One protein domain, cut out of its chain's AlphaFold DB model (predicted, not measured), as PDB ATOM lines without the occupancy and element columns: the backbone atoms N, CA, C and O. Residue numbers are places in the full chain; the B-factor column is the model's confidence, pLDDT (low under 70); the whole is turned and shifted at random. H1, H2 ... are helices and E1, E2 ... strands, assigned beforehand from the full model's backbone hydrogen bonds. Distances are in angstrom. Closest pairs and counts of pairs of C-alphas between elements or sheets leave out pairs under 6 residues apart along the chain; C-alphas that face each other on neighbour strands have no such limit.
ATOM      1  N   ASP A 177     277.315 225.598 261.197       98.94
ATOM      2  CA  ASP A 177     278.331 225.134 260.241       98.94
ATOM      3  C   ASP A 177     279.634 224.729 260.935       98.94
ATOM      4  O   ASP A 177     280.152 223.639 260.709       98.94
ATOM      5  N   ALA A 178     280.144 225.568 261.840       98.94
ATOM      6  CA  ALA A 178     281.355 225.258 262.597       98.94
ATOM      7  C   ALA A 178     281.164 224.017 263.489       98.94
ATOM      8  O   ALA A 178     282.047 223.165 263.557       98.94
ATOM      9  N   ALA A 179     279.997 223.882 264.128       98.94
ATOM     10  CA  ALA A 179     279.654 222.702 264.923       98.94
ATOM     11  C   ALA A 179     279.548 221.432 264.062       98.94
ATOM     12  O   ALA A 179     280.056 220.378 264.446       98.94
ATOM     13  N   TYR A 180     278.914 221.532 262.889       98.88
ATOM     14  CA  TYR A 180     278.769 220.422 261.946       98.88
ATOM     15  C   TYR A 180     280.131 219.903 261.499       98.88
ATOM     16  O   TYR A 180     280.384 218.702 261.519       98.88
ATOM     17  N   GLU A 181     281.041 220.817 261.170       98.88
ATOM     18  CA  GLU A 181     282.387 220.464 260.738       98.88
ATOM     19  C   GLU A 181     283.295 220.037 261.897       98.88
ATOM     20  O   GLU A 181     284.177 219.207 261.698       98.88
ATOM     21  N   TRP A 182     283.055 220.487 263.133       98.88
ATOM     22  CA  TRP A 182     283.713 219.899 264.306       98.88
ATOM     23  C   TRP A 182     283.387 218.410 264.469       98.88
ATOM     24  O   TRP A 182     284.288 217.627 264.766       98.88
ATOM     25  N   GLN A 183     282.135 218.014 264.221       98.81
ATOM     26  CA  GLN A 183     281.712 216.615 264.293       98.81
ATOM     27  C   GLN A 183     282.137 215.800 263.059       98.81
ATOM     28  O   GLN A 183     282.660 214.705 263.216       98.81
ATOM     29  N   PHE A 184     281.943 216.314 261.840       98.81
ATOM     30  CA  PHE A 184     282.028 215.518 260.604       98.81
ATOM     31  C   PHE A 184     283.215 215.845 259.681       98.81
ATOM     32  O   PHE A 184     283.288 215.319 258.564       98.81
ATOM     33  N   ASN A 185     284.147 216.721 260.059       98.56
ATOM     34  CA  ASN A 185     285.365 216.920 259.268       98.56
ATOM     35  C   ASN A 185     286.174 215.613 259.175       98.56
ATOM     36  O   ASN A 185     286.393 214.935 260.176       98.56
ATOM     37  N   GLY A 186     286.621 215.269 257.966       97.75
ATOM     38  CA  GLY A 186     287.249 213.977 257.670       97.75
ATOM     39  C   GLY A 186     286.260 212.866 257.291       97.75
ATOM     40  O   GLY A 186     286.693 211.826 256.805       97.75
ATOM     41  N   VAL A 187     284.947 213.084 257.443       98.25
ATOM     42  CA  VAL A 187     283.890 212.252 256.846       98.25
ATOM     43  C   VAL A 187     283.483 212.907 255.525       98.25
ATOM     44  O   VAL A 187     282.773 213.915 255.518       98.25
ATOM     45  N   ASN A 188     283.987 212.394 254.399       98.06
ATOM     46  CA  ASN A 188     283.815 213.046 253.092       98.06
ATOM     47  C   ASN A 188     282.621 212.521 252.294       98.06
ATOM     48  O   ASN A 188     282.051 213.277 251.509       98.06
ATOM     49  N   ASP A 189     282.219 211.273 252.506       97.62
ATOM     50  CA  ASP A 189     281.001 210.736 251.906       97.62
ATOM     51  C   ASP A 189     279.784 211.193 252.706       97.62
ATOM     52  O   ASP A 189     279.779 211.145 253.936       97.62
ATOM     53  N   TYR A 190     278.747 211.643 252.007       96.06
ATOM     54  CA  TYR A 190     277.494 212.075 252.603       96.06
ATOM     55  C   TYR A 190     276.305 211.303 252.038       96.06
ATOM     56  O   TYR A 190     276.305 210.836 250.895       96.06
ATOM     57  N   GLN A 191     275.252 211.211 252.845       93.56
ATOM     58  CA  GLN A 191     273.963 210.667 252.442       93.56
ATOM     59  C   GLN A 191     272.862 211.649 252.835       93.56
ATOM     60  O   GLN A 191     272.564 211.805 254.017       93.56
ATOM     61  N   LYS A 192     272.244 212.307 251.851       86.50
ATOM     62  CA  LYS A 192     271.149 213.258 252.081       86.50
ATOM     63  C   LYS A 192     269.821 212.697 251.598       86.50
ATOM     64  O   LYS A 192     269.779 211.952 250.622       86.50
ATOM     65  N   ILE A 193     268.734 213.083 252.255       80.38
ATOM     66  CA  ILE A 193     267.389 212.861 251.726       80.38
ATOM     67  C   ILE A 193     267.070 214.039 250.814       80.38
ATOM     68  O   ILE A 193     266.964 215.173 251.277       80.38
ATOM     69  N   ASP A 194     266.940 213.763 249.525       75.94
ATOM     70  CA  ASP A 194     266.405 214.709 248.562       75.94
ATOM     71  C   ASP A 194     264.880 214.616 248.574       75.94
ATOM     72  O   ASP A 194     264.312 213.517 248.523       75.94
ATOM     73  N   ILE A 195     264.224 215.764 248.713       68.88
ATOM     74  CA  ILE A 195     262.770 215.861 248.798       68.88
ATOM     75  C   ILE A 195     262.297 216.573 247.543       68.88
ATOM     76  O   ILE A 195     262.576 217.755 247.353       68.88
ATOM     77  N   SER A 196     261.550 215.859 246.709       67.62
ATOM     78  CA  SER A 196     260.930 216.422 245.513       67.62
ATOM     79  C   SER A 196     259.415 216.244 245.567       67.62
ATOM     80  O   SER A 196     258.896 215.354 246.245       67.62
ATOM     81  N   MET A 197     258.690 217.136 244.893       47.53
ATOM     82  CA  MET A 197     257.257 216.969 244.658       47.53
ATOM     83  C   MET A 197     257.066 216.376 243.266       47.53
ATOM     84  O   MET A 197     257.357 217.040 242.273       47.53
ATOM     85  N   LEU A 198     256.566 215.144 243.210       45.53
ATOM     86  CA  LEU A 198     256.175 214.446 241.987       45.53
ATOM     87  C   LEU A 198     254.691 214.087 242.113       45.53
ATOM     88  O   LEU A 198     254.287 213.419 243.063       45.53
ATOM     89  N   ASP A 199     253.863 214.595 241.198       48.31
ATOM     90  CA  ASP A 199     252.417 214.325 241.126       48.31
ATOM     91  C   ASP A 199     251.651 214.537 242.447       48.31
ATOM     92  O   ASP A 199     250.866 213.692 242.882       48.31
ATOM     93  N   TYR A 200     251.889 215.672 243.117       45.50
ATOM     94  CA  TYR A 200     251.289 216.019 244.418       45.50
ATOM     95  C   TYR A 200     251.625 215.041 245.560       45.50
ATOM     96  O   TYR A 200     251.044 215.121 246.646       45.50
ATOM     97  N   LYS A 201     252.598 214.146 245.352       46.94
ATOM     98  CA  LYS A 201     253.194 213.295 246.381       46.94
ATOM     99  C   LYS A 201     254.612 213.773 246.675       46.94
ATOM    100  O   LYS A 201     255.389 214.109 245.785       46.94
ATOM    101  N   VAL A 202     254.947 213.804 247.959       60.84
ATOM    102  CA  VAL A 202     256.308 214.094 248.413       60.84
ATOM    103  C   VAL A 202     257.127 212.815 248.265       60.84
ATOM    104  O   VAL A 202     256.905 211.859 249.008       60.84
ATOM    105  N   GLU A 203     258.070 212.794 247.327       71.75
ATOM    106  CA  GLU A 203     259.044 211.713 247.200       71.75
ATOM    107  C   GLU A 203     260.284 212.035 248.042       71.75
ATOM    108  O   GLU A 203     260.787 213.161 248.039       71.75
ATOM    109  N   ARG A 204     260.777 211.035 248.780       75.25
ATOM    110  CA  ARG A 204     262.003 211.116 249.580       75.25
ATOM    111  C   ARG A 204     263.013 210.126 249.028       75.25
ATOM    112  O   ARG A 204     262.839 208.920 249.193       75.25
ATOM    113  N   LYS A 205     264.078 210.627 248.407       81.75
ATOM    114  CA  LYS A 205     265.121 209.794 247.809       81.75
ATOM    115  C   LYS A 205     266.435 209.962 248.552       81.75
ATOM    116  O   LYS A 205     266.907 211.075 248.748       81.75
ATOM    117  N   LEU A 206     267.054 208.850 248.938       86.00
ATOM    118  CA  LEU A 206     268.405 208.882 249.489       86.00
ATOM    119  C   LEU A 206     269.410 209.134 248.359       86.00
ATOM    120  O   LEU A 206     269.518 208.342 247.421       86.00
ATOM    121  N   VAL A 207     270.154 210.227 248.463       89.50
ATOM    122  CA  VAL A 207     271.213 210.615 247.531       89.50
ATOM    123  C   VAL A 207     272.549 210.505 248.248       89.50
ATOM    124  O   VAL A 207     272.781 211.170 249.259       89.50
ATOM    125  N   LYS A 208     273.428 209.660 247.708       94.38
ATOM    126  CA  LYS A 208     274.810 209.512 248.166       94.38
ATOM    127  C   LYS A 208     275.725 210.386 247.316       94.38
ATOM    128  O   LYS A 208     275.499 210.520 246.115       94.38
ATOM    129  N   GLY A 209     276.755 210.951 247.924       95.69
ATOM    130  CA  GLY A 209     277.796 211.683 247.214       95.69
ATOM    131  C   GLY A 209     279.039 211.847 248.071       95.69
ATOM    132  O   GLY A 209     279.055 211.441 249.229       95.69
ATOM    133  N   THR A 210     280.060 212.469 247.498       97.38
ATOM    134  CA  THR A 210     281.324 212.764 248.178       97.38
ATOM    135  C   THR A 210     281.580 214.261 248.092       97.38
ATOM    136  O   THR A 210     281.314 214.882 247.060       97.38
ATOM    137  N   GLN A 211     282.071 214.856 249.177       97.69
ATOM    138  CA  GLN A 211     282.444 216.264 249.199       97.69
ATOM    139  C   GLN A 211     283.515 216.564 248.144       97.69
ATOM    140  O   GLN A 211     284.500 215.841 248.000       97.69
ATOM    141  N   THR A 212     283.335 217.667 247.426       98.06
ATOM    142  CA  THR A 212     284.334 218.183 246.485       98.06
ATOM    143  C   THR A 212     285.587 218.671 247.225       98.06
ATOM    144  O   THR A 212     285.505 219.011 248.410       98.06
ATOM    145  N   PRO A 213     286.742 218.815 246.546       98.44
ATOM    146  CA  PRO A 213     287.942 219.387 247.162       98.44
ATOM    147  C   PRO A 213     287.709 220.760 247.813       98.44
ATOM    148  O   PRO A 213     288.211 221.018 248.906       98.44
ATOM    149  N   ALA A 214     286.889 221.616 247.190       98.19
ATOM    150  CA  ALA A 214     286.520 222.916 247.748       98.19
ATOM    151  C   ALA A 214     285.710 222.772 249.050       98.19
ATOM    152  O   ALA A 214     286.006 223.436 250.040       98.19
ATOM    153  N   GLN A 215     284.736 221.858 249.088       98.50
ATOM    154  CA  GLN A 215     283.956 221.578 250.300       98.50
ATOM    155  C   GLN A 215     284.830 220.991 251.419       98.50
ATOM    156  O   GLN A 215     284.693 221.390 252.570       98.50
ATOM    157  N   ILE A 216     285.789 220.116 251.096       98.75
ATOM    158  CA  ILE A 216     286.756 219.578 252.069       98.75
ATOM    159  C   ILE A 216     287.626 220.702 252.663       98.75
ATOM    160  O   ILE A 216     287.874 220.730 253.870       98.75
ATOM    161  N   GLN A 217     288.049 221.675 251.851       98.62
ATOM    162  CA  GLN A 217     288.795 222.840 252.337       98.62
ATOM    163  C   GLN A 217     287.941 223.742 253.248       98.62
ATOM    164  O   GLN A 217     288.408 224.182 254.308       98.62
ATOM    165  N   LEU A 218     286.685 224.002 252.866       98.75
ATOM    166  CA  LEU A 218     285.739 224.757 253.693       98.75
ATOM    167  C   LEU A 218     285.475 224.037 255.021       98.75
ATOM    168  O   LEU A 218     285.498 224.680 256.067       98.75
ATOM    169  N   SER A 219     285.324 222.709 254.991       98.81
ATOM    170  CA  SER A 219     285.168 221.848 256.168       98.81
ATOM    171  C   SER A 219     286.302 222.044 257.180       98.81
ATOM    172  O   SER A 219     286.048 222.338 258.350       98.81
ATOM    173  N   GLY A 220     287.561 221.965 256.734       98.62
ATOM    174  CA  GLY A 220     288.718 222.190 257.609       98.62
ATOM    175  C   GLY A 220     288.745 223.597 258.214       98.62
ATOM    176  O   GLY A 220     289.041 223.765 259.398       98.62
ATOM    177  N   SER A 221     288.371 224.606 257.423       98.56
ATOM    178  CA  SER A 221     288.334 226.003 257.871       98.56
ATOM    179  C   SER A 221     287.223 226.258 258.895       98.56
ATOM    180  O   SER A 221     287.453 226.938 259.890       98.56
ATOM    181  N   LEU A 222     286.033 225.688 258.684       98.81
ATOM    182  CA  LEU A 222     284.887 225.796 259.591       98.81
ATOM    183  C   LEU A 222     285.130 225.076 260.920       98.81
ATOM    184  O   LEU A 222     284.857 225.653 261.973       98.81
ATOM    185  N   LYS A 223     285.705 223.863 260.892       98.75
ATOM    186  CA  LYS A 223     286.088 223.121 262.107       98.75
ATOM    187  C   LYS A 223     286.955 223.969 263.037       98.75
ATOM    188  O   LYS A 223     286.718 223.995 264.243       98.75
ATOM    189  N   ALA A 224     287.936 224.683 262.483       98.56
ATOM    190  CA  ALA A 224     288.869 225.501 263.256       98.56
ATOM    191  C   ALA A 224     288.199 226.685 263.984       98.56
ATOM    192  O   ALA A 224     288.757 227.207 264.947       98.56
ATOM    193  N   LEU A 225     286.999 227.105 263.562       98.62
ATOM    194  CA  LEU A 225     286.259 228.201 264.200       98.62
ATOM    195  C   LEU A 225     285.505 227.758 265.461       98.62
ATOM    196  O   LEU A 225     285.231 228.583 266.337       98.62
ATOM    197  N   PHE A 226     285.159 226.474 265.569       98.81
ATOM    198  CA  PHE A 226     284.271 225.992 266.626       98.81
ATOM    199  C   PHE A 226     284.857 226.096 268.047       98.81
ATOM    200  O   PHE A 226     284.131 226.557 268.934       98.81
ATOM    201  N   PRO A 227     286.144 225.771 268.307       98.88
ATOM    202  CA  PRO A 227     286.710 225.877 269.653       98.88
ATOM    203  C   PRO A 227     286.622 227.282 270.250       98.88
ATOM    204  O   PRO A 227     286.228 227.447 271.406       98.88
ATOM    205  N   ALA A 228     286.928 228.312 269.452       98.75
ATOM    206  CA  ALA A 228     286.842 229.701 269.892       98.75
ATOM    207  C   ALA A 228     285.407 230.076 270.290       98.75
ATOM    208  O   ALA A 228     285.203 230.722 271.320       98.75
ATOM    209  N   TYR A 229     284.416 229.620 269.516       98.75
ATOM    210  CA  TYR A 229     283.011 229.819 269.849       98.75
ATOM    211  C   TYR A 229     282.639 229.141 271.174       98.75
ATOM    212  O   TYR A 229     282.169 229.831 272.079       98.75
ATOM    213  N   VAL A 230     282.914 227.842 271.341       98.88
ATOM    214  CA  VAL A 230     282.597 227.106 272.584       98.88
ATOM    215  C   VAL A 230     283.225 227.784 273.802       98.88
ATOM    216  O   VAL A 230     282.533 228.074 274.780       98.88
ATOM    217  N   ASN A 231     284.511 228.126 273.717       98.88
ATOM    218  CA  ASN A 231     285.239 228.768 274.811       98.88
ATOM    219  C   ASN A 231     284.678 230.160 275.155       98.88
ATOM    220  O   ASN A 231     284.667 230.552 276.324       98.88
ATOM    221  N   SER A 232     284.172 230.901 274.162       98.75
ATOM    222  CA  SER A 232     283.580 232.230 274.373       98.75
ATOM    223  C   SER A 232     282.299 232.199 275.211       98.75
ATOM    224  O   SER A 232     282.005 233.166 275.915       98.75
ATOM    225  N   LEU A 233     281.566 231.078 275.192       98.62
ATOM    226  CA  LEU A 233     280.309 230.923 275.925       98.62
ATOM    227  C   LEU A 233     280.519 230.757 277.436       98.62
ATOM    228  O   LEU A 233     279.576 230.963 278.201       98.62
ATOM    229  N   LYS A 234     281.739 230.393 277.869       98.62
ATOM    230  CA  LYS A 234     282.127 230.203 279.282       98.62
ATOM    231  C   LYS A 234     281.181 229.268 280.051       98.62
ATOM    232  O   LYS A 234     280.904 229.486 281.230       98.62
ATOM    233  N   LEU A 235     280.667 228.244 279.368       98.62
ATOM    234  CA  LEU A 235     279.729 227.283 279.942       98.62
ATOM    235  C   LEU A 235     280.436 226.343 280.916       98.62
ATOM    236  O   LEU A 235     281.629 226.069 280.791       98.62
ATOM    237  N   LYS A 236     279.673 225.822 281.871       98.62
ATOM    238  CA  LYS A 236     280.102 224.794 282.823       98.62
ATOM    239  C   LYS A 236     279.124 223.624 282.825       98.62
ATOM    240  O   LYS A 236     277.939 223.829 282.563       98.62
ATOM    241  N   ASN A 237     279.580 222.416 283.132       96.88
ATOM    242  CA  ASN A 237     278.661 221.303 283.392       96.88
ATOM    243  C   ASN A 237     278.091 221.367 284.824       96.88
ATOM    244  O   ASN A 237     278.336 222.323 285.567       96.88
ATOM    245  N   ALA A 238     277.311 220.356 285.217       92.12
ATOM    246  CA  ALA A 238     276.645 220.313 286.522       92.12
ATOM    247  C   ALA A 238     277.626 220.302 287.710       92.12
ATOM    248  O   ALA A 238     277.285 220.778 288.788       92.12
ATOM    249  N   GLN A 239     278.848 219.804 287.509       95.44
ATOM    250  CA  GLN A 239     279.913 219.762 288.513       95.44
ATOM    251  C   GLN A 239     280.722 221.070 288.569       95.44
ATOM    252  O   GLN A 239     281.669 221.182 289.341       95.44
ATOM    253  N   GLY A 240     280.371 222.069 287.754       97.19
ATOM    254  CA  GLY A 240     281.092 223.338 287.674       97.19
ATOM    255  C   GLY A 240     282.352 223.291 286.804       97.19
ATOM    256  O   GLY A 240     283.042 224.308 286.703       97.19
ATOM    257  N   THR A 241     282.635 222.163 286.141       98.31
ATOM    258  CA  THR A 241     283.772 222.020 285.226       98.31
ATOM    259  C   THR A 241     283.569 222.919 284.006       98.31
ATOM    260  O   THR A 241     282.533 222.799 283.345       98.31
ATOM    261  N   PRO A 242     284.519 223.813 283.672       98.69
ATOM    262  CA  PRO A 242     284.459 224.606 282.447       98.69
ATOM    263  C   PRO A 242     284.408 223.716 281.207       98.69
ATOM    264  O   PRO A 242     285.170 222.759 281.100       98.69
ATOM    265  N   MET A 243     283.528 224.050 280.269       98.75
ATOM    266  CA  MET A 243     283.356 223.360 278.994       98.75
ATOM    267  C   MET A 243     284.198 224.065 277.936       98.75
ATOM    268  O   MET A 243     283.822 225.129 277.447       98.75
ATOM    269  N   THR A 244     285.357 223.489 277.624       98.81
ATOM    270  CA  THR A 244     286.346 224.091 276.727       98.81
ATOM    271  C   THR A 244     286.835 223.112 275.672       98.81
ATOM    272  O   THR A 244     286.811 221.897 275.885       98.81
ATOM    273  N   LEU A 245     287.328 223.660 274.564       98.88
ATOM    274  CA  LEU A 245     288.018 222.950 273.493       98.88
ATOM    275  C   LEU A 245     289.378 223.606 273.203       98.88
ATOM    276  O   LEU A 245     289.501 224.832 273.218       98.88
ATOM    277  N   ASP A 246     290.390 222.796 272.921       98.69
ATOM    278  CA  ASP A 246     291.685 223.218 272.398       98.69
ATOM    279  C   ASP A 246     291.618 223.505 270.884       98.69
ATOM    280  O   ASP A 246     290.575 223.357 270.241       98.69
ATOM    281  N   ALA A 247     292.745 223.908 270.292       97.44
ATOM    282  CA  ALA A 247     292.831 224.209 268.860       97.44
ATOM    283  C   ALA A 247     292.529 223.001 267.947       97.44
ATOM    284  O   ALA A 247     292.166 223.190 266.788       97.44
ATOM    285  N   ASN A 248     292.642 221.773 268.461       96.50
ATOM    286  CA  ASN A 248     292.332 220.542 267.737       96.50
ATOM    287  C   ASN A 248     290.867 220.107 267.915       96.50
ATOM    288  O   ASN A 248     290.439 219.124 267.306       96.50
ATOM    289  N   GLY A 249     290.088 220.826 268.727       98.12
ATOM    290  CA  GLY A 249     288.705 220.487 269.041       98.12
ATOM    291  C   GLY A 249     288.562 219.388 270.095       98.12
ATOM    292  O   GLY A 249     287.503 218.762 270.152       98.12
ATOM    293  N   ASN A 250     289.586 219.150 270.920       98.62
ATOM    294  CA  ASN A 250     289.529 218.245 272.070       98.62
ATOM    295  C   ASN A 250     289.388 219.031 273.377       98.62
ATOM    296  O   ASN A 250     289.819 220.173 273.474       98.62
ATOM    297  N   GLY A 251     288.805 218.428 274.407       98.56
ATOM    298  CA  GLY A 251     288.682 219.055 275.721       98.56
ATOM    299  C   GLY A 251     287.442 218.588 276.465       98.56
ATOM    300  O   GLY A 251     286.732 217.689 276.018       98.56
ATOM    301  N   THR A 252     287.160 219.229 277.595       98.81
ATOM    302  CA  THR A 252     286.062 218.855 278.497       98.81
ATOM    303  C   THR A 252     284.689 218.903 277.831       98.81
ATOM    304  O   THR A 252     283.826 218.109 278.188       98.81
ATOM    305  N   PHE A 253     284.481 219.767 276.831       98.88
ATOM    306  CA  PHE A 253     283.230 219.775 276.066       98.88
ATOM    307  C   PHE A 253     283.064 218.517 275.193       98.88
ATOM    308  O   PHE A 253     281.967 217.969 275.111       98.88
ATOM    309  N   LYS A 254     284.149 218.023 274.576       98.81
ATOM    310  CA  LYS A 254     284.131 216.759 273.821       98.81
ATOM    311  C   LYS A 254     283.866 215.577 274.758       98.81
ATOM    312  O   LYS A 254     283.011 214.755 274.458       98.81
ATOM    313  N   THR A 255     284.518 215.556 275.921       98.62
ATOM    314  CA  THR A 255     284.296 214.526 276.947       98.62
ATOM    315  C   THR A 255     282.855 214.520 277.467       98.62
ATOM    316  O   THR A 255     282.286 213.456 277.680       98.62
ATOM    317  N   GLU A 256     282.225 215.688 277.634       98.62
ATOM    318  CA  GLU A 256     280.802 215.769 277.994       98.62
ATOM    319  C   GLU A 256     279.912 215.168 276.890       98.62
ATOM    320  O   GLU A 256     278.957 214.456 277.191       98.62
ATOM    321  N   MET A 257     280.237 215.386 275.609       98.56
ATOM    322  CA  MET A 257     279.517 214.757 274.495       98.56
ATOM    323  C   MET A 257     279.651 213.229 274.507       98.56
ATOM    324  O   MET A 257     278.655 212.520 274.372       98.56
ATOM    325  N   GLU A 258     280.864 212.719 274.721       98.75
ATOM    326  CA  GLU A 258     281.138 211.282 274.853       98.75
ATOM    327  C   GLU A 258     280.370 210.683 276.040       98.75
ATOM    328  O   GLU A 258     279.764 209.621 275.912       98.75
ATOM    329  N   ALA A 259     280.290 211.398 277.166       98.31
ATOM    330  CA  ALA A 259     279.489 210.987 278.318       98.31
ATOM    331  C   ALA A 259     277.982 210.924 278.003       98.31
ATOM    332  O   ALA A 259     277.298 210.009 278.463       98.31
ATOM    333  N   MET A 260     277.450 211.856 277.203       98.31
ATOM    334  CA  MET A 260     276.050 211.814 276.761       98.31
ATOM    335  C   MET A 260     275.775 210.621 275.831       98.31
ATOM    336  O   MET A 260     274.736 209.971 275.965       98.31
ATOM    337  N   LEU A 261     276.700 210.302 274.920       98.69
ATOM    338  CA  LEU A 261     276.603 209.115 274.063       98.69
ATOM    339  C   LEU A 261     276.681 207.819 274.884       98.69
ATOM    340  O   LEU A 261     275.888 206.906 274.665       98.69
ATOM    341  N   LEU A 262     277.559 207.763 275.890       98.25
ATOM    342  CA  LEU A 262     277.638 206.642 276.829       98.25
ATOM    343  C   LEU A 262     276.335 206.425 277.598       98.25
ATOM    344  O   LEU A 262     275.886 205.289 277.734       98.25
ATOM    345  N   GLN A 263     275.701 207.497 278.075       98.25
ATOM    346  CA  GLN A 263     274.402 207.404 278.748       98.25
ATOM    347  C   GLN A 263     273.316 206.864 277.809       98.25
ATOM    348  O   GLN A 263     272.499 206.040 278.224       98.25
ATOM    349  N   SER A 264     273.327 207.292 276.544       98.50
ATOM    350  CA  SER A 264     272.430 206.771 275.509       98.50
ATOM    351  C   SER A 264     272.628 205.269 275.285       98.50
ATOM    352  O   SER A 264     271.677 204.491 275.403       98.50
ATOM    353  N   ALA A 265     273.878 204.857 275.054       98.56
ATOM    354  CA  ALA A 265     274.267 203.466 274.852       98.56
ATOM    355  C   ALA A 265     273.903 202.592 276.054       98.56
ATOM    356  O   ALA A 265     273.336 201.513 275.893       98.56
ATOM    357  N   GLN A 266     274.161 203.070 277.275       98.56
ATOM    358  CA  GLN A 266     273.827 202.325 278.482       98.56
ATOM    359  C   GLN A 266     272.317 202.121 278.620       98.56
ATOM    360  O   GLN A 266     271.895 201.002 278.895       98.56
ATOM    361  N   LYS A 267     271.493 203.151 278.362       97.94
ATOM    362  CA  LYS A 267     270.027 202.993 278.363       97.94
ATOM    363  C   LYS A 267     269.583 201.968 277.312       97.94
ATOM    364  O   LYS A 267     268.620 201.245 277.546       97.94
ATOM    365  N   ALA A 268     270.252 201.879 276.164       98.06
ATOM    366  CA  ALA A 268     269.947 200.863 275.157       98.06
ATOM    367  C   ALA A 268     270.341 199.445 275.607       98.06
ATOM    368  O   ALA A 268     269.522 198.531 275.483       98.06
ATOM    369  N   LEU A 269     271.534 199.271 276.189       98.06
ATOM    370  CA  LEU A 269     271.996 198.003 276.773       98.06
ATOM    371  C   LEU A 269     271.066 197.520 277.892       98.06
ATOM    372  O   LEU A 269     270.656 196.363 277.893       98.06
ATOM    373  N   ASP A 270     270.680 198.416 278.803       97.94
ATOM    374  CA  ASP A 270     269.772 198.107 279.916       97.94
ATOM    375  C   ASP A 270     268.376 197.678 279.412       97.94
ATOM    376  O   ASP A 270     267.672 196.933 280.089       97.94
ATOM    377  N   ASN A 271     267.999 198.090 278.195       96.62
ATOM    378  CA  ASN A 271     266.781 197.665 277.497       96.62
ATOM    379  C   ASN A 271     266.993 196.449 276.570       96.62
ATOM    380  O   ASN A 271     266.146 196.159 275.722       96.62
ATOM    381  N   GLY A 272     268.119 195.743 276.700       96.69
ATOM    382  CA  GLY A 272     268.405 194.502 275.979       96.69
ATOM    383  C   GLY A 272     268.824 194.680 274.517       96.69
ATOM    384  O   GLY A 272     268.728 193.726 273.745       96.69
ATOM    385  N   LYS A 273     269.261 195.877 274.100       97.12
ATOM    386  CA  LYS A 273     269.843 196.068 272.762       97.12
ATOM    387  C   LYS A 273     271.258 195.503 272.711       97.12
ATOM    388  O   LYS A 273     272.072 195.799 273.578       97.12
ATOM    389  N   ASP A 274     271.546 194.733 271.666       95.38
ATOM    390  CA  ASP A 274     272.912 194.349 271.317       95.38
ATOM    391  C   ASP A 274     273.592 195.521 270.603       95.38
ATOM    392  O   ASP A 274     273.071 196.025 269.610       95.38
ATOM    393  N   LEU A 275     274.719 195.964 271.157       96.75
ATOM    394  CA  LEU A 275     275.528 197.072 270.651       96.75
ATOM    395  C   LEU A 275     276.938 196.608 270.245       96.75
ATOM    396  O   LEU A 275     277.860 197.417 270.175       96.75
ATOM    397  N   SER A 276     277.142 195.305 270.036       91.56
ATOM    398  CA  SER A 276     278.449 194.738 269.679       91.56
ATOM    399  C   SER A 276     278.987 195.219 268.324       91.56
ATOM    400  O   SER A 276     280.196 195.185 268.102       91.56
ATOM    401  N   ASP A 277     278.114 195.712 267.441       93.25
ATOM    402  CA  ASP A 277     278.458 196.303 266.144       93.25
ATOM    403  C   ASP A 277     278.869 197.787 266.230       93.25
ATOM    404  O   ASP A 277     279.373 198.354 265.257       93.25
ATOM    405  N   GLN A 278     278.697 198.416 267.395       96.38
ATOM    406  CA  GLN A 278     279.016 199.822 267.631       96.38
ATOM    407  C   GLN A 278     280.513 199.985 267.915       96.38
ATOM    408  O   GLN A 278     280.945 200.109 269.059       96.38
ATOM    409  N   THR A 279     281.331 200.005 266.862       95.56
ATOM    410  CA  THR A 279     282.809 200.034 266.958       95.56
ATOM    411  C   THR A 279     283.391 201.292 267.609       95.56
ATOM    412  O   THR A 279     284.572 201.327 267.949       95.56
ATOM    413  N   TRP A 280     282.573 202.324 267.797       97.75
ATOM    414  CA  TRP A 280     282.915 203.560 268.495       97.75
ATOM    415  C   TRP A 280     282.693 203.479 270.017       97.75
ATOM    416  O   TRP A 280     283.061 204.408 270.739       97.75
ATOM    417  N   LEU A 281     282.108 202.383 270.513       98.12
ATOM    418  CA  LEU A 281     281.907 202.098 271.932       98.12
ATOM    419  C   LEU A 281     282.901 201.048 272.434       98.12
ATOM    420  O   LEU A 281     283.223 200.077 271.758       98.12
ATOM    421  N   THR A 282     283.319 201.193 273.691       98.06
ATOM    422  CA  THR A 282     283.918 200.100 274.467       98.06
ATOM    423  C   THR A 282     282.900 199.600 275.481       98.06
ATOM    424  O   THR A 282     282.460 200.357 276.352       98.06
ATOM    425  N   ILE A 283     282.543 198.318 275.386       96.88
ATOM    426  CA  ILE A 283     281.572 197.664 276.267       96.88
ATOM    427  C   ILE A 283     282.274 196.551 277.045       96.88
ATOM    428  O   ILE A 283     282.940 195.698 276.462       96.88
ATOM    429  N   GLN A 284     282.117 196.547 278.367       96.19
ATOM    430  CA  GLN A 284     282.651 195.514 279.255       96.19
ATOM    431  C   GLN A 284     281.575 195.092 280.254       96.19
ATOM    432  O   GLN A 284     280.975 195.939 280.910       96.19
ATOM    433  N   ASN A 285     281.318 193.786 280.377       93.31
ATOM    434  CA  ASN A 285     280.359 193.220 281.339       93.31
ATOM    435  C   ASN A 285     278.965 193.891 281.309       93.31
ATOM    436  O   ASN A 285     278.387 194.186 282.353       93.31
ATOM    437  N   GLY A 286     278.438 194.182 280.112       91.25
ATOM    438  CA  GLY A 286     277.135 194.846 279.943       91.25
ATOM    439  C   GLY A 286     277.125 196.346 280.271       91.25
ATOM    440  O   GLY A 286     276.054 196.946 280.386       91.25
ATOM    441  N   LYS A 287     278.299 196.966 280.433       96.38
ATOM    442  CA  LYS A 287     278.453 198.403 280.678       96.38
ATOM    443  C   LYS A 287     279.188 199.089 279.534       96.38
ATOM    444  O   LYS A 287     280.262 198.639 279.139       96.38
ATOM    445  N   ALA A 288     278.625 200.185 279.033       96.56
ATOM    446  CA  ALA A 288     279.316 201.093 278.125       96.56
ATOM    447  C   ALA A 288     280.286 201.955 278.950       96.56
ATOM    448  O   ALA A 288     279.854 202.732 279.800       96.56
ATOM    449  N   ILE A 289     281.593 201.778 278.744       97.44
ATOM    450  CA  ILE A 289     282.633 202.398 279.586       97.44
ATOM    451  C   ILE A 289     283.408 203.514 278.885       97.44
ATOM    452  O   ILE A 289     283.959 204.383 279.555       97.44
ATOM    453  N   ALA A 290     283.453 203.504 277.552       97.94
ATOM    454  CA  ALA A 290     284.063 204.564 276.755       97.94
ATOM    455  C   ALA A 290     283.337 204.727 275.414       97.94
ATOM    456  O   ALA A 290     282.840 203.749 274.854       97.94
ATOM    457  N   ALA A 291     283.278 205.964 274.927       98.31
ATOM    458  CA  ALA A 291     282.810 206.322 273.595       98.31
ATOM    459  C   ALA A 291     283.886 207.180 272.925       98.31
ATOM    460  O   ALA A 291     284.437 208.072 273.567       98.31
ATOM    461  N   ASP A 292     284.169 206.924 271.651       98.31
ATOM    462  CA  ASP A 292     285.039 207.763 270.828       98.31
ATOM    463  C   ASP A 292     284.171 208.613 269.895       98.31
ATOM    464  O   ASP A 292     283.549 208.103 268.960       98.31
ATOM    465  N   PHE A 293     284.134 209.925 270.138       98.31
ATOM    466  CA  PHE A 293     283.290 210.829 269.359       98.31
ATOM    467  C   PHE A 293     283.686 210.924 267.875       98.31
ATOM    468  O   PHE A 293     282.828 211.127 267.015       98.31
ATOM    469  N   ALA A 294     284.974 210.774 267.550       96.94
ATOM    470  CA  ALA A 294     285.438 210.822 266.167       96.94
ATOM    471  C   ALA A 294     285.081 209.527 265.424       96.94
ATOM    472  O   ALA A 294     284.599 209.585 264.291       96.94
ATOM    473  N   ALA A 295     285.261 208.370 266.071       98.25
ATOM    474  CA  ALA A 295     284.822 207.086 265.526       98.25
ATOM    475  C   ALA A 295     283.295 207.035 265.369       98.25
ATOM    476  O   ALA A 295     282.800 206.559 264.349       98.25
ATOM    477  N   TYR A 296     282.553 207.598 266.326       98.50
ATOM    478  CA  TYR A 296     281.101 207.749 266.252       98.50
ATOM    479  C   TYR A 296     280.687 208.548 265.009       98.50
ATOM    480  O   TYR A 296     279.852 208.088 264.234       98.50
ATOM    481  N   ALA A 297     281.314 209.702 264.752       98.06
ATOM    482  CA  ALA A 297     280.997 210.518 263.580       98.06
ATOM    483  C   ALA A 297     281.261 209.792 262.247       98.06
ATOM    484  O   ALA A 297     280.484 209.944 261.301       98.06
ATOM    485  N   GLN A 298     282.329 208.987 262.176       97.69
ATOM    486  CA  GLN A 298     282.606 208.117 261.025       97.69
ATOM    487  C   GLN A 298     281.544 207.019 260.881       97.69
ATOM    488  O   GLN A 298     281.099 206.743 259.769       97.69
ATOM    489  N   PHE A 299     281.114 206.427 261.998       97.19
ATOM    490  CA  PHE A 299     280.126 205.352 262.030       97.19
ATOM    491  C   PHE A 299     278.735 205.814 261.570       97.19
ATOM    492  O   PHE A 299     278.152 205.205 260.674       97.19
ATOM    493  N   VAL A 300     278.207 206.909 262.131       96.12
ATOM    494  CA  VAL A 300     276.857 207.403 261.779       96.12
ATOM    495  C   VAL A 300     276.801 208.093 260.413       96.12
ATOM    496  O   VAL A 300     275.736 208.177 259.785       96.12
ATOM    497  N   GLY A 301     277.956 208.572 259.945       96.56
ATOM    498  CA  GLY A 301     278.142 209.208 258.650       96.56
ATOM    499  C   GLY A 301     277.625 210.646 258.570       96.56
ATOM    500  O   GLY A 301     276.862 211.131 259.406       96.56
ATOM    501  N   ARG A 302     278.044 211.344 257.511       97.50
ATOM    502  CA  ARG A 302     277.654 212.729 257.212       97.50
ATOM    503  C   ARG A 302     276.347 212.773 256.415       97.50
ATOM    504  O   ARG A 302     276.128 211.963 255.516       97.50
ATOM    505  N   GLN A 303     275.519 213.789 256.666       96.00
ATOM    506  CA  GLN A 303     274.294 214.040 255.892       96.00
ATOM    507  C   GLN A 303     274.407 215.251 254.958       96.00
ATOM    508  O   GLN A 303     273.937 215.197 253.823       96.00
ATOM    509  N   LYS A 304     275.038 216.340 255.410       95.69
ATOM    510  CA  LYS A 304     275.117 217.614 254.680       95.69
ATOM    511  C   LYS A 304     276.541 217.910 254.209       95.69
ATOM    512  O   LYS A 304     277.512 217.564 254.878       95.69
ATOM    513  N   THR A 305     276.670 218.556 253.056       96.38
ATOM    514  CA  THR A 305     277.948 219.079 252.546       96.38
ATOM    515  C   THR A 305     278.411 220.290 253.354       96.38
ATOM    516  O   THR A 305     277.586 220.909 254.007       96.38
ATOM    517  N   ALA A 306     279.692 220.657 253.289       97.75
ATOM    518  CA  ALA A 306     280.204 221.885 253.897       97.75
ATOM    519  C   ALA A 306     280.044 223.110 252.963       97.75
ATOM    520  O   ALA A 306     280.463 223.032 251.804       97.75
ATOM    521  N   PRO A 307     279.534 224.262 253.444       98.56
ATOM    522  CA  PRO A 307     278.844 224.460 254.721       98.56
ATOM    523  C   PRO A 307     277.459 223.791 254.718       98.56
ATOM    524  O   PRO A 307     276.807 223.700 253.677       98.56
ATOM    525  N   ALA A 308     277.021 223.319 255.884       98.31
ATOM    526  CA  ALA A 308     275.793 222.547 256.062       98.31
ATOM    527  C   ALA A 308     274.523 223.416 256.122       98.31
ATOM    528  O   ALA A 308     273.433 222.916 255.835       98.31
ATOM    529  N   PHE A 309     274.650 224.688 256.498       98.69
ATOM    530  CA  PHE A 309     273.545 225.618 256.716       98.69
ATOM    531  C   PHE A 309     273.719 226.904 255.911       98.69
ATOM    532  O   PHE A 309     272.825 227.243 255.145       98.69
ATOM    533  N   ASP A 310     274.830 227.632 256.040       98.81
ATOM    534  CA  ASP A 310     275.067 228.839 255.242       98.81
ATOM    535  C   ASP A 310     275.827 228.480 253.961       98.81
ATOM    536  O   ASP A 310     277.047 228.635 253.875       98.81
TER     537      ASP A 310
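Overview. This is residues 177 to 310 of the 427 residues of the protein "Abhydrolase_3 domain-containing protein" of Kingella oralis ATCC 51147 (UniProt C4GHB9). The shape is a loose, open U: short helices H1, H2 and H3 make the base, the long hairpin E1 and E2 makes one arm, and the long helix H4 with the small hairpin E3 and E4 packed along it makes the other. H5 lies between the arms, and the tip of the long hairpin, residues 197 to 202, sticks out. The printed part has 134 residues with five named helices and four named strands, in the order H1 E1 E2 H2 H3 H4 E3 E4 H5, of mixed class, with two antiparallel two-stranded sheets. It is loose, with a radius of gyration of the C-alphas of 17.6 A and spans of 52 by 40 by 27 A.

Along the chain. H1, residues 177 to 184, begins at C-alpha 177 (278.331, 225.134, 260.241). E1, 189 to 198, is 27.0 A long and E2, 201 to 210, 28.2 A. H2 is 213 to 223, 15.5 A, and H3 is 226 to 232. H4, 252 to 270, measures 26.4 A. E3 is 281 to 284, E4 287 to 291, and H5, 293 to 300, ends at C-alpha 300 (276.857, 207.403, 261.779).

Arrangement. H1, the hub, touches H2, about perpendicular at 78 degrees, closest C-alphas Trp 182 and Lys 223, 4.6 A. It touches H5 at 83 degrees, about perpendicular, closest C-alphas Phe 184 and Ala 297, 5.9 A. H1 and H3 only just touch, with 3 pairs of C-alphas within 8 A, closest Ala 178 and Phe 226, 5.0 A. H4 and H5 only just touch, with 3 such pairs, through H4 residues 254 to 258 alone; the closest C-alphas are Glu 258 and Phe 293, 5.9 A. The closest C-alphas of H4 and E4 are Glu 258 and Ala 291, 5.4 A. In the hairpin E1 and E2, N 194 and O 205 are 2.8 A apart, within hydrogen-bond range; in the hairpin E3 and E4, N 282 and O 290 are 2.8 A apart, also within range. In H1, H2, H3, H4 and H5 every O i to N i+4 pair is within hydrogen-bond range.

Size, cuts and confidence. The C-alphas farthest apart, Asp 199 and Gly 240, are 55.4 A apart. The printed part has no cut, and the link H3 to H4 is long, 19 residues. Residues 195 to 202 have pLDDT under 70.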